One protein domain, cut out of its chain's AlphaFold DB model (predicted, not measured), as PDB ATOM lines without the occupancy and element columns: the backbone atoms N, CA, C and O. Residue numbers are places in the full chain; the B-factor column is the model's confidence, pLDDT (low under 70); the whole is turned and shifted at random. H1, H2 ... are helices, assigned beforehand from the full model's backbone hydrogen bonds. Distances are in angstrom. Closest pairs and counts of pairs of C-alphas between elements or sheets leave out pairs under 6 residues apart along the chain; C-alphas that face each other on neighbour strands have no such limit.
ATOM      1  N   ARG A 157     144.187 139.035 152.234       90.31
ATOM      2  CA  ARG A 157     142.742 138.817 152.360       90.31
ATOM      3  C   ARG A 157     142.350 138.371 153.771       90.31
ATOM      4  O   ARG A 157     141.378 138.862 154.331       90.31
ATOM      5  N   GLU A 158     143.112 137.468 154.365       93.19
ATOM      6  CA  GLU A 158     142.871 136.956 155.709       93.19
ATOM      7  C   GLU A 158     143.117 138.036 156.769       93.19
ATOM      8  O   GLU A 158     142.342 138.149 157.719       93.19
ATOM      9  N   SER A 159     144.153 138.863 156.598       93.81
ATOM     10  CA  SER A 159     144.393 140.013 157.483       93.81
ATOM     11  C   SER A 159     143.268 141.055 157.400       93.81
ATOM     12  O   SER A 159     142.819 141.562 158.426       93.81
ATOM     13  N   ASP A 160     142.750 141.303 156.197       93.81
ATOM     14  CA  ASP A 160     141.660 142.236 155.936       93.81
ATOM     15  C   ASP A 160     140.356 141.762 156.590       93.81
ATOM     16  O   ASP A 160     139.662 142.544 157.241       93.81
ATOM     17  N   LEU A 161     140.065 140.458 156.502       92.88
ATOM     18  CA  LEU A 161     138.928 139.842 157.188       92.88
ATOM     19  C   LEU A 161     139.032 139.971 158.712       92.88
ATOM     20  O   LEU A 161     138.012 140.158 159.375       92.88
ATOM     21  N   LEU A 162     140.238 139.884 159.288       93.69
ATOM     22  CA  LEU A 162     140.425 140.108 160.724       93.69
ATOM     23  C   LEU A 162     140.145 141.561 161.111       93.69
ATOM     24  O   LEU A 162     139.452 141.783 162.105       93.69
ATOM     25  N   ILE A 163     140.652 142.529 160.341       94.25
ATOM     26  CA  ILE A 163     140.404 143.962 160.571       94.25
ATOM     27  C   ILE A 163     138.905 144.253 160.505       94.25
ATOM     28  O   ILE A 163     138.349 144.837 161.436       94.25
ATOM     29  N   LEU A 164     138.231 143.767 159.459       94.19
ATOM     30  CA  LEU A 164     136.792 143.946 159.305       94.19
ATOM     31  C   LEU A 164     136.017 143.285 160.452       94.19
ATOM     32  O   LEU A 164     135.142 143.912 161.044       94.19
ATOM     33  N   LYS A 165     136.372 142.051 160.834       93.00
ATOM     34  CA  LYS A 165     135.766 141.368 161.987       93.00
ATOM     35  C   LYS A 165     135.950 142.161 163.285       93.00
ATOM     36  O   LYS A 165     135.032 142.186 164.101       93.00
ATOM     37  N   GLY A 166     137.104 142.805 163.469       91.44
ATOM     38  CA  GLY A 166     137.376 143.690 164.602       91.44
ATOM     39  C   GLY A 166     136.365 144.832 164.682       91.44
ATOM     40  O   GLY A 166     135.673 144.959 165.691       91.44
ATOM     41  N   VAL A 167     136.197 145.583 163.590       94.31
ATOM     42  CA  VAL A 167     135.209 146.678 163.516       94.31
ATOM     43  C   VAL A 167     133.783 146.169 163.719       94.31
ATOM     44  O   VAL A 167     133.020 146.753 164.482       94.31
ATOM     45  N   LEU A 168     133.414 145.051 163.090       93.88
ATOM     46  CA  LEU A 168     132.064 144.489 163.203       93.88
ATOM     47  C   LEU A 168     131.747 143.949 164.606       93.88
ATOM     48  O   LEU A 168     130.579 143.869 164.975       93.88
ATOM     49  N   SER A 169     132.763 143.587 165.395       93.25
ATOM     50  CA  SER A 169     132.573 143.146 166.782       93.25
ATOM     51  C   SER A 169     132.282 144.292 167.754       93.25
ATOM     52  O   SER A 169     131.653 144.069 168.786       93.25
ATOM     53  N   ASN A 170     132.704 145.512 167.415       92.88
ATOM     54  CA  ASN A 170     132.444 146.714 168.197       92.88
ATOM     55  C   ASN A 170     132.129 147.884 167.261       92.88
ATOM     56  O   ASN A 170     132.927 148.801 167.077       92.88
ATOM     57  N   THR A 171     130.945 147.837 166.650       93.88
ATOM     58  CA  THR A 171     130.554 148.797 165.611       93.88
ATOM     59  C   THR A 171     130.480 150.235 166.111       93.88
ATOM     60  O   THR A 171     130.578 151.141 165.295       93.88
ATOM     61  N   GLY A 172     130.331 150.471 167.418       93.69
ATOM     62  CA  GLY A 172     130.285 151.812 168.008       93.69
ATOM     63  C   GLY A 172     131.653 152.444 168.293       93.69
ATOM     64  O   GLY A 172     131.697 153.603 168.703       93.69
ATOM     65  N   ASP A 173     132.756 151.718 168.099       96.06
ATOM     66  CA  ASP A 173     134.110 152.225 168.333       96.06
ATOM     67  C   ASP A 173     134.654 152.939 167.091       96.06
ATOM     68  O   ASP A 173     135.108 152.322 166.123       96.06
ATOM     69  N   ILE A 174     134.604 154.270 167.128       94.56
ATOM     70  CA  ILE A 174     135.067 155.114 166.025       94.56
ATOM     71  C   ILE A 174     136.586 155.043 165.822       94.56
ATOM     72  O   ILE A 174     137.044 155.113 164.687       94.56
ATOM     73  N   ALA A 175     137.374 154.816 166.878       93.12
ATOM     74  CA  ALA A 175     138.823 154.701 166.747       93.12
ATOM     75  C   ALA A 175     139.203 153.394 166.035       93.12
ATOM     76  O   ALA A 175     140.067 153.386 165.152       93.12
ATOM     77  N   ALA A 176     138.519 152.292 166.368       92.69
ATOM     78  CA  ALA A 176     138.667 151.029 165.648       92.69
ATOM     79  C   ALA A 176     138.239 151.160 164.175       92.69
ATOM     80  O   ALA A 176     138.917 150.641 163.283       92.69
ATOM     81  N   TYR A 177     137.150 151.887 163.913       95.50
ATOM     82  CA  TYR A 177     136.690 152.181 162.559       95.50
ATOM     83  C   TYR A 177     137.728 152.963 161.740       95.50
ATOM     84  O   TYR A 177     138.083 152.551 160.635       95.50
ATOM     85  N   GLU A 178     138.256 154.061 162.283       94.25
ATOM     86  CA  GLU A 178     139.266 154.898 161.622       94.25
ATOM     87  C   GLU A 178     140.552 154.120 161.331       94.25
ATOM     88  O   GLU A 178     141.126 154.226 160.241       94.25
ATOM     89  N   ALA A 179     140.982 153.274 162.273       92.00
ATOM     90  CA  ALA A 179     142.116 152.382 162.070       92.00
ATOM     91  C   ALA A 179     141.878 151.419 160.894       92.00
ATOM     92  O   ALA A 179     142.768 151.240 160.057       92.00
ATOM     93  N   ALA A 180     140.675 150.847 160.780       94.00
ATOM     94  CA  ALA A 180     140.311 149.989 159.657       94.00
ATOM     95  C   ALA A 180     140.224 150.758 158.332       94.00
ATOM     96  O   ALA A 180     140.722 150.278 157.313       94.00
ATOM     97  N   GLN A 181     139.661 151.966 158.327       92.88
ATOM     98  CA  GLN A 181     139.616 152.802 157.130       92.88
ATOM     99  C   GLN A 181     141.034 153.112 156.629       92.88
ATOM    100  O   GLN A 181     141.331 152.914 155.448       92.88
ATOM    101  N   LYS A 182     141.937 153.520 157.529       91.75
ATOM    102  CA  LYS A 182     143.351 153.763 157.211       91.75
ATOM    103  C   LYS A 182     144.038 152.505 156.680       91.75
ATOM    104  O   LYS A 182     144.805 152.595 155.720       91.75
ATOM    105  N   HIS A 183     143.754 151.343 157.273       91.81
ATOM    106  CA  HIS A 183     144.246 150.048 156.796       91.81
ATOM    107  C   HIS A 183     143.827 149.791 155.343       91.81
ATOM    108  O   HIS A 183     144.683 149.586 154.481       91.81
ATOM    109  N   PHE A 184     142.533 149.885 155.031       91.50
ATOM    110  CA  PHE A 184     142.040 149.637 153.673       91.50
ATOM    111  C   PHE A 184     142.486 150.700 152.661       91.50
ATOM    112  O   PHE A 184     142.771 150.365 151.514       91.50
ATOM    113  N   GLN A 185     142.641 151.960 153.068       88.06
ATOM    114  CA  GLN A 185     143.243 152.987 152.211       88.06
ATOM    115  C   GLN A 185     144.715 152.682 151.901       88.06
ATOM    116  O   GLN A 185     145.157 152.851 150.763       88.06
ATOM    117  N   ALA A 186     145.485 152.202 152.883       87.25
ATOM    118  CA  ALA A 186     146.863 151.773 152.658       87.25
ATOM    119  C   ALA A 186     146.932 150.557 151.719       87.25
ATOM    120  O   ALA A 186     147.832 150.488 150.880       87.25
ATOM    121  N   ARG A 187     145.954 149.643 151.795       87.69
ATOM    122  CA  ARG A 187     145.837 148.482 150.899       87.69
ATOM    123  C   ARG A 187     145.664 148.842 149.433       87.69
ATOM    124  O   ARG A 187     146.227 148.148 148.592       87.69
ATOM    125  N   LEU A 188     144.965 149.933 149.117       84.31
ATOM    126  CA  LEU A 188     144.824 150.396 147.731       84.31
ATOM    127  C   LEU A 188     146.189 150.671 147.076       84.31
ATOM    128  O   LEU A 188     146.363 150.417 145.890       84.31
ATOM    129  N   LYS A 189     147.197 151.085 147.855       83.38
ATOM    130  CA  LYS A 189     148.568 151.305 147.359       83.38
ATOM    131  C   LYS A 189     149.321 150.012 147.031       83.38
ATOM    132  O   LYS A 189     150.378 150.064 146.416       83.38
ATOM    133  N   LEU A 190     148.816 148.851 147.451       82.94
ATOM    134  CA  LEU A 190     149.405 147.550 147.120       82.94
ATOM    135  C   LEU A 190     148.901 146.998 145.781       82.94
ATOM    136  O   LEU A 190     149.348 145.923 145.376       82.94
ATOM    137  N   PRO A 199     136.216 145.150 147.158       84.75
ATOM    138  CA  PRO A 199     135.370 146.330 147.305       84.75
ATOM    139  C   PRO A 199     134.291 146.150 148.383       84.75
ATOM    140  O   PRO A 199     133.818 147.144 148.935       84.75
ATOM    141  N   GLN A 200     133.933 144.909 148.737       89.12
ATOM    142  CA  GLN A 200     132.940 144.641 149.779       89.12
ATOM    143  C   GLN A 200     133.401 145.100 151.163       89.12
ATOM    144  O   GLN A 200     132.575 145.530 151.963       89.12
ATOM    145  N   HIS A 201     134.706 145.093 151.452       89.88
ATOM    146  CA  HIS A 201     135.202 145.544 152.756       89.88
ATOM    147  C   HIS A 201     134.911 147.031 153.004       89.88
ATOM    148  O   HIS A 201     134.485 147.404 154.095       89.88
ATOM    149  N   LEU A 202     135.092 147.880 151.986       87.00
ATOM    150  CA  LEU A 202     134.783 149.308 152.088       87.00
ATOM    151  C   LEU A 202     133.272 149.561 152.151       87.00
ATOM    152  O   LEU A 202     132.843 150.451 152.882       87.00
ATOM    153  N   LEU A 203     132.468 148.766 151.437       91.62
ATOM    154  CA  LEU A 203     131.005 148.847 151.513       91.62
ATOM    155  C   LEU A 203     130.479 148.474 152.905       91.62
ATOM    156  O   LEU A 203     129.598 149.158 153.425       91.62
ATOM    157  N   GLU A 204     131.038 147.442 153.542       94.00
ATOM    158  CA  GLU A 204     130.681 147.080 154.919       94.00
ATOM    159  C   GLU A 204     131.077 148.179 155.916       94.00
ATOM    160  O   GLU A 204     130.284 148.528 156.791       94.00
ATOM    161  N   LEU A 205     132.251 148.805 155.757       94.06
ATOM    162  CA  LEU A 205     132.617 149.968 156.571       94.06
ATOM    163  C   LEU A 205     131.663 151.149 156.346       94.06
ATOM    164  O   LEU A 205     131.228 151.782 157.309       94.06
ATOM    165  N   LEU A 206     131.287 151.446 155.104       94.81
ATOM    166  CA  LEU A 206     130.311 152.499 154.820       94.81
ATOM    167  C   LEU A 206     128.978 152.203 155.521       94.81
ATOM    168  O   LEU A 206     128.420 153.069 156.193       94.81
ATOM    169  N   LYS A 207     128.505 150.954 155.455       96.06
ATOM    170  CA  LYS A 207     127.272 150.510 156.117       96.06
ATOM    171  C   LYS A 207     127.329 150.666 157.637       96.06
ATOM    172  O   LYS A 207     126.338 151.104 158.228       96.06
ATOM    173  N   VAL A 208     128.453 150.326 158.274       96.56
ATOM    174  CA  VAL A 208     128.656 150.541 159.718       96.56
ATOM    175  C   VAL A 208     128.534 152.027 160.052       96.56
ATOM    176  O   VAL A 208     127.761 152.387 160.942       96.56
ATOM    177  N   ALA A 209     129.217 152.895 159.301       97.56
ATOM    178  CA  ALA A 209     129.173 154.335 159.529       97.56
ATOM    179  C   ALA A 209     127.760 154.915 159.365       97.56
ATOM    180  O   ALA A 209     127.255 155.568 160.282       97.56
ATOM    181  N   SER A 210     127.078 154.597 158.261       97.69
ATOM    182  CA  SER A 210     125.690 155.010 158.018       97.69
ATOM    183  C   SER A 210     124.730 154.516 159.106       97.69
ATOM    184  O   SER A 210     123.867 155.264 159.566       97.69
ATOM    185  N   SER A 211     124.893 153.271 159.569       97.81
ATOM    186  CA  SER A 211     124.050 152.697 160.630       97.81
ATOM    187  C   SER A 211     124.252 153.404 161.973       97.81
ATOM    188  O   SER A 211     123.281 153.667 162.685       97.81
ATOM    189  N   ASN A 212     125.494 153.757 162.317       98.12
ATOM    190  CA  ASN A 212     125.785 154.514 163.532       98.12
ATOM    191  C   ASN A 212     125.255 155.947 163.456       98.12
ATOM    192  O   ASN A 212     124.604 156.389 164.403       98.12
ATOM    193  N   ALA A 213     125.462 156.646 162.336       98.12
ATOM    194  CA  ALA A 213     124.916 157.987 162.127       98.12
ATOM    195  C   ALA A 213     123.385 157.993 162.302       98.12
ATOM    196  O   ALA A 213     122.845 158.785 163.076       98.12
ATOM    197  N   ALA A 214     122.691 157.035 161.677       98.00
ATOM    198  CA  ALA A 214     121.246 156.866 161.828       98.00
ATOM    199  C   ALA A 214     120.829 156.545 163.277       98.00
ATOM    200  O   ALA A 214     119.838 157.084 163.767       98.00
ATOM    201  N   SER A 215     121.591 155.708 163.987       98.00
ATOM    202  CA  SER A 215     121.342 155.376 165.398       98.00
ATOM    203  C   SER A 215     121.445 156.601 166.313       98.00
ATOM    204  O   SER A 215     120.594 156.789 167.186       98.00
ATOM    205  N   PHE A 216     122.439 157.472 166.100       98.19
ATOM    206  CA  PHE A 216     122.557 158.727 166.848       98.19
ATOM    207  C   PHE A 216     121.416 159.698 166.533       98.19
ATOM    208  O   PHE A 216     120.847 160.248 167.472       98.19
ATOM    209  N   LEU A 217     121.013 159.838 165.266       98.31
ATOM    210  CA  LEU A 217     119.861 160.671 164.883       98.31
ATOM    211  C   LEU A 217     118.532 160.167 165.461       98.31
ATOM    212  O   LEU A 217     117.676 160.964 165.845       98.31
ATOM    213  N   ALA A 218     118.338 158.850 165.536       98.12
ATOM    214  CA  ALA A 218     117.142 158.266 166.140       98.12
ATOM    215  C   ALA A 218     117.102 158.485 167.662       98.12
ATOM    216  O   ALA A 218     116.039 158.744 168.229       98.12
ATOM    217  N   LYS A 219     118.259 158.391 168.333       97.56
ATOM    218  CA  LYS A 219     118.380 158.697 169.768       97.56
ATOM    219  C   LYS A 219     118.174 160.180 170.047       97.56
ATOM    220  O   LYS A 219     117.457 160.492 170.989       97.56
ATOM    221  N   GLU A 220     118.759 161.049 169.224       98.06
ATOM    222  CA  GLU A 220     118.538 162.496 169.288       98.06
ATOM    223  C   GLU A 220     117.050 162.814 169.222       98.06
ATOM    224  O   GLU A 220     116.546 163.435 170.146       98.06
ATOM    225  N   GLU A 221     116.331 162.308 168.213       98.00
ATOM    226  CA  GLU A 221     114.897 162.583 168.049       98.00
ATOM    227  C   GLU A 221     114.111 162.200 169.303       98.00
ATOM    228  O   GLU A 221     113.328 162.981 169.835       98.00
ATOM    229  N   LYS A 222     114.346 160.986 169.804       97.19
ATOM    230  CA  LYS A 222     113.643 160.472 170.978       97.19
ATOM    231  C   LYS A 222     113.926 161.306 172.230       97.19
ATOM    232  O   LYS A 222     113.010 161.564 173.008       97.19
ATOM    233  N   GLU A 223     115.187 161.671 172.455       94.88
ATOM    234  CA  GLU A 223     115.597 162.471 173.612       94.88
ATOM    235  C   GLU A 223     115.053 163.901 173.493       94.88
ATOM    236  O   GLU A 223     114.438 164.397 174.440       94.88
ATOM    237  N   PHE A 224     115.170 164.518 172.317       95.81
ATOM    238  CA  PHE A 224     114.704 165.874 172.059       95.81
ATOM    239  C   PHE A 224     113.190 166.012 172.241       95.81
ATOM    240  O   PHE A 224     112.747 166.916 172.944       95.81
ATOM    241  N   GLN A 225     112.389 165.075 171.725       94.62
ATOM    242  CA  GLN A 225     110.932 165.091 171.929       94.62
ATOM    243  C   GLN A 225     110.529 165.011 173.411       94.62
ATOM    244  O   GLN A 225     109.444 165.456 173.784       94.62
ATOM    245  N   SER A 226     111.386 164.443 174.266       93.69
ATOM    246  CA  SER A 226     111.099 164.284 175.695       93.69
ATOM    247  C   SER A 226     111.500 165.486 176.553       93.69
ATOM    248  O   SER A 226     110.797 165.793 177.513       93.69
ATOM    249  N   SER A 227     112.616 166.150 176.238       91.94
ATOM    250  CA  SER A 227     113.183 167.204 177.092       91.94
ATOM    251  C   SER A 227     113.319 168.564 176.421       91.94
ATOM    252  O   SER A 227     113.407 169.557 177.136       91.94
ATOM    253  N   LYS A 228     113.357 168.615 175.082       93.00
ATOM    254  CA  LYS A 228     113.728 169.802 174.293       93.00
ATOM    255  C   LYS A 228     115.034 170.453 174.770       93.00
ATOM    256  O   LYS A 228     115.160 171.667 174.811       93.00
ATOM    257  N   ASP A 229     115.987 169.620 175.180       95.50
ATOM    258  CA  ASP A 229     117.295 170.047 175.685       95.50
ATOM    259  C   ASP A 229     118.266 170.222 174.510       95.50
ATOM    260  O   ASP A 229     118.653 169.237 173.869       95.50
ATOM    261  N   THR A 230     118.618 171.475 174.222       95.50
ATOM    262  CA  THR A 230     119.482 171.868 173.103       95.50
ATOM    263  C   THR A 230     120.882 171.292 173.211       95.50
ATOM    264  O   THR A 230     121.349 170.650 172.271       95.50
ATOM    265  N   GLU A 231     121.530 171.440 174.367       96.44
ATOM    266  CA  GLU A 231     122.900 170.966 174.579       96.44
ATOM    267  C   GLU A 231     122.971 169.451 174.356       96.44
ATOM    268  O   GLU A 231     123.828 168.940 173.624       96.44
ATOM    269  N   ARG A 232     122.007 168.712 174.921       96.50
ATOM    270  CA  ARG A 232     121.933 167.262 174.727       96.50
ATOM    271  C   ARG A 232     121.689 166.890 173.266       96.50
ATOM    272  O   ARG A 232     122.318 165.940 172.792       96.50
ATOM    273  N   SER A 233     120.800 167.589 172.559       97.88
ATOM    274  CA  SER A 233     120.554 167.332 171.134       97.88
ATOM    275  C   SER A 233     121.808 167.589 170.297       97.88
ATOM    276  O   SER A 233     122.235 166.692 169.568       97.88
ATOM    277  N   LEU A 234     122.476 168.731 170.478       98.06
ATOM    278  CA  LEU A 234     123.707 169.076 169.762       98.06
ATOM    279  C   LEU A 234     124.808 168.035 169.976       98.06
ATOM    280  O   LEU A 234     125.381 167.554 169.000       98.06
ATOM    281  N   ILE A 235     125.027 167.563 171.209       97.88
ATOM    282  CA  ILE A 235     125.979 166.471 171.490       97.88
ATOM    283  C   ILE A 235     125.633 165.206 170.683       97.88
ATOM    284  O   ILE A 235     126.521 164.476 170.220       97.88
ATOM    285  N   ARG A 236     124.346 164.883 170.503       97.75
ATOM    286  CA  ARG A 236     123.936 163.739 169.673       97.75
ATOM    287  C   ARG A 236     124.160 164.003 168.188       97.75
ATOM    288  O   ARG A 236     124.646 163.094 167.511       97.75
ATOM    289  N   LEU A 237     123.855 165.202 167.702       98.38
ATOM    290  CA  LEU A 237     124.087 165.599 166.312       98.38
ATOM    291  C   LEU A 237     125.582 165.609 165.970       98.38
ATOM    292  O   LEU A 237     125.963 165.078 164.931       98.38
ATOM    293  N   GLU A 238     126.450 166.083 166.864       98.19
ATOM    294  CA  GLU A 238     127.907 166.000 166.713       98.19
ATOM    295  C   GLU A 238     128.385 164.553 166.591       98.19
ATOM    296  O   GLU A 238     129.189 164.218 165.719       98.19
ATOM    297  N   ASN A 239     127.878 163.662 167.445       97.75
ATOM    298  CA  ASN A 239     128.222 162.245 167.365       97.75
ATOM    299  C   ASN A 239     127.684 161.599 166.081       97.75
ATOM    300  O   ASN A 239     128.385 160.786 165.479       97.75
ATOM    301  N   ALA A 240     126.493 161.986 165.618       98.25
ATOM    302  CA  ALA A 240     125.985 161.565 164.316       98.25
ATOM    303  C   ALA A 240     126.885 162.070 163.175       98.25
ATOM    304  O   ALA A 240     127.217 161.292 162.281       98.25
ATOM    305  N   MET A 241     127.336 163.327 163.234       98.00
ATOM    306  CA  MET A 241     128.210 163.941 162.233       98.00
ATOM    307  C   MET A 241     129.562 163.230 162.142       98.00
ATOM    308  O   MET A 241     130.010 162.918 161.039       98.00
ATOM    309  N   LYS A 242     130.178 162.889 163.284       97.31
ATOM    310  CA  LYS A 242     131.435 162.116 163.329       97.31
ATOM    311  C   LYS A 242     131.345 160.820 162.518       97.31
ATOM    312  O   LYS A 242     132.287 160.473 161.815       97.31
ATOM    313  N   TRP A 243     130.205 160.133 162.566       98.00
ATOM    314  CA  TRP A 243     129.964 158.932 161.762       98.00
ATOM    315  C   TRP A 243     129.553 159.245 160.320       98.00
ATOM    316  O   TRP A 243     130.019 158.583 159.394       98.00
ATOM    317  N   ALA A 244     128.725 160.268 160.106       97.44
ATOM    318  CA  ALA A 244     128.262 160.679 158.782       97.44
ATOM    319  C   ALA A 244     129.411 161.130 157.864       97.44
ATOM    320  O   ALA A 244     129.309 161.008 156.642       97.44
ATOM    321  N   VAL A 245     130.537 161.588 158.426       96.00
ATOM    322  CA  VAL A 245     131.761 161.877 157.662       96.00
ATOM    323  C   VAL A 245     132.270 160.656 156.891       96.00
ATOM    324  O   VAL A 245     132.783 160.824 155.783       96.00
ATOM    325  N   TYR A 246     132.071 159.454 157.428       94.75
ATOM    326  CA  TYR A 246     132.511 158.191 156.835       94.75
ATOM    327  C   TYR A 246     131.404 157.416 156.098       94.75
ATOM    328  O   TYR A 246     131.694 156.427 155.425       94.75
ATOM    329  N   GLY A 247     130.145 157.835 156.253       92.56
ATOM    330  CA  GLY A 247     128.979 157.210 155.630       92.56
ATOM    331  C   GLY A 247     128.759 157.636 154.176       92.56
ATOM    332  O   GLY A 247     129.656 158.135 153.494       92.56
ATOM    333  N   ALA A 248     127.529 157.449 153.698       91.44
ATOM    334  CA  ALA A 248     127.112 157.982 152.407       91.44
ATOM    335  C   ALA A 248     127.015 159.514 152.465       91.44
ATOM    336  O   ALA A 248     126.696 160.087 153.506       91.44
ATOM    337  N   GLU A 249     127.196 160.189 151.328       89.94
ATOM    338  CA  GLU A 249     127.085 161.655 151.237       89.94
ATOM    339  C   GLU A 249     125.744 162.175 151.789       89.94
ATOM    340  O   GLU A 249     125.700 163.164 152.522       89.94
ATOM    341  N   SER A 250     124.659 161.429 151.550       94.75
ATOM    342  CA  SER A 250     123.327 161.746 152.075       94.75
ATOM    343  C   SER A 250     123.240 161.763 153.603       94.75
ATOM    344  O   SER A 250     122.328 162.377 154.149       94.75
ATOM    345  N   ASP A 251     124.130 161.065 154.313       96.69
ATOM    346  CA  ASP A 251     124.054 160.969 155.773       96.69
ATOM    347  C   ASP A 251     124.456 162.277 156.443       96.69
ATOM    348  O   ASP A 251     123.804 162.683 157.401       96.69
ATOM    349  N   ARG A 252     125.447 162.996 155.894       96.88
ATOM    350  CA  ARG A 252     125.796 164.342 156.378       96.88
ATOM    351  C   ARG A 252     124.622 165.295 156.198       96.88
ATOM    352  O   ARG A 252     124.244 165.977 157.145       96.88
ATOM    353  N   GLY A 253     124.001 165.263 155.016       97.31
ATOM    354  CA  GLY A 253     122.819 166.070 154.713       97.31
ATOM    355  C   GLY A 253     121.669 165.824 155.694       97.31
ATOM    356  O   GLY A 253     121.048 166.773 156.150       97.31
ATOM    357  N   LYS A 254     121.425 164.572 156.109       98.12
ATOM    358  CA  LYS A 254     120.405 164.265 157.131       98.12
ATOM    359  C   LYS A 254     120.719 164.892 158.490       98.12
ATOM    360  O   LYS A 254     119.797 165.355 159.152       98.12
ATOM    361  N   VAL A 255     121.985 164.885 158.916       98.38
ATOM    362  CA  VAL A 255     122.395 165.485 160.199       98.38
ATOM    363  C   VAL A 255     122.240 167.006 160.157       98.38
ATOM    364  O   VAL A 255     121.685 167.578 161.090       98.38
ATOM    365  N   VAL A 256     122.669 167.642 159.063       97.94
ATOM    366  CA  VAL A 256     122.508 169.091 158.854       97.94
ATOM    367  C   VAL A 256     121.030 169.471 158.819       97.94
ATOM    368  O   VAL A 256     120.607 170.319 159.596       97.94
ATOM    369  N   ASN A 257     120.218 168.786 158.010       98.06
ATOM    370  CA  ASN A 257     118.782 169.060 157.925       98.06
ATOM    371  C   ASN A 257     118.087 168.894 159.280       98.06
ATOM    372  O   ASN A 257     117.239 169.705 159.628       98.06
ATOM    373  N   ARG A 258     118.484 167.894 160.083       98.31
ATOM    374  CA  ARG A 258     117.956 167.740 161.442       98.31
ATOM    375  C   ARG A 258     118.268 168.957 162.312       98.31
ATOM    376  O   ARG A 258     117.385 169.400 163.035       98.31
ATOM    377  N   ALA A 259     119.488 169.490 162.255       98.38
ATOM    378  CA  ALA A 259     119.843 170.704 162.989       98.38
ATOM    379  C   ALA A 259     119.012 171.909 162.522       98.38
ATOM    380  O   ALA A 259     118.502 172.650 163.356       98.38
ATOM    381  N   LEU A 260     118.797 172.056 161.211       98.12
ATOM    382  CA  LEU A 260     117.941 173.110 160.660       98.12
ATOM    383  C   LEU A 260     116.493 172.988 161.134       98.12
ATOM    384  O   LEU A 260     115.919 173.977 161.578       98.12
ATOM    385  N   ASP A 261     115.927 171.781 161.137       97.81
ATOM    386  CA  ASP A 261     114.580 171.546 161.663       97.81
ATOM    387  C   ASP A 261     114.467 171.988 163.136       97.81
ATOM    388  O   ASP A 261     113.460 172.583 163.531       97.81
ATOM    389  N   ARG A 262     115.509 171.746 163.951       97.81
ATOM    390  CA  ARG A 262     115.558 172.212 165.349       97.81
ATOM    391  C   ARG A 262     115.696 173.724 165.461       97.81
ATOM    392  O   ARG A 262     115.010 174.319 166.290       97.81
TER     393      ARG A 262
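This is residues 157 to 190 and 199 to 262 of the 354 residues of an uncharacterized protein of Deltaproteobacteria bacterium GWA2_55_10 (UniProt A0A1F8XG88). A rod-shaped bundle is built along one long helix, H3: the hairpin of H1 and H2 packs beside its first part, and the hairpin of H4 and H5 packs beside the rest. The helices are nearly aligned and form an up and down bundle, each running against the one before it. The printed part has 98 residues with five named helices, H1 to H5 in order, and no named strand; its class is all helix. It is only just compact, close to loose, with a radius of gyration of the C-alphas of 15.1 A, and spans 49 by 23 by 17 A.

Find C-alpha 199 at (135.370, 146.330, 147.305); from there H3, residues 199 to 227, runs 42.6 A to C-alpha 227 at (113.183, 167.204, 177.092). H1 is residues 157 to 169, 18.2 A, and H2 residues 174 to 188, 21.3 A. H4 is residues 230 to 244, 20.2 A, and H5 residues 249 to 262, 21.1 A, ending at (115.558, 172.212, 165.349).

Begin at the hub, H3. It touches H4 at C-alphas 213 and 240, the closest, 4.3 A, opposite ways at a shallow tilt of 8 degrees. With residues 210 to 217 alone it touches H5, closest at C-alphas 210 and 251, 6.6 A. With residues 201 to 208 alone it touches H1, closest at C-alphas 164 and 201, 6.9 A; with 202 to 205 alone, H2, closest at C-alphas 184 and 202, 7.4 A. H1 and H5 are apart. Every O i to N i+4 pair is within hydrogen-bond range in H1, H2 and H4; in H3 24 of 25 are, in H5 9 of 10.

The C-alphas farthest apart, of Leu 190 and Ser 227, are 51.0 A apart. Residues 191 to 198 are not printed, and C-alphas 190 and 199 stand 14.1 A apart across this cut. The links H1 to H2, H3 to H4 and H4 to H5 are tight. No printed residue is under 70 in pLDDT.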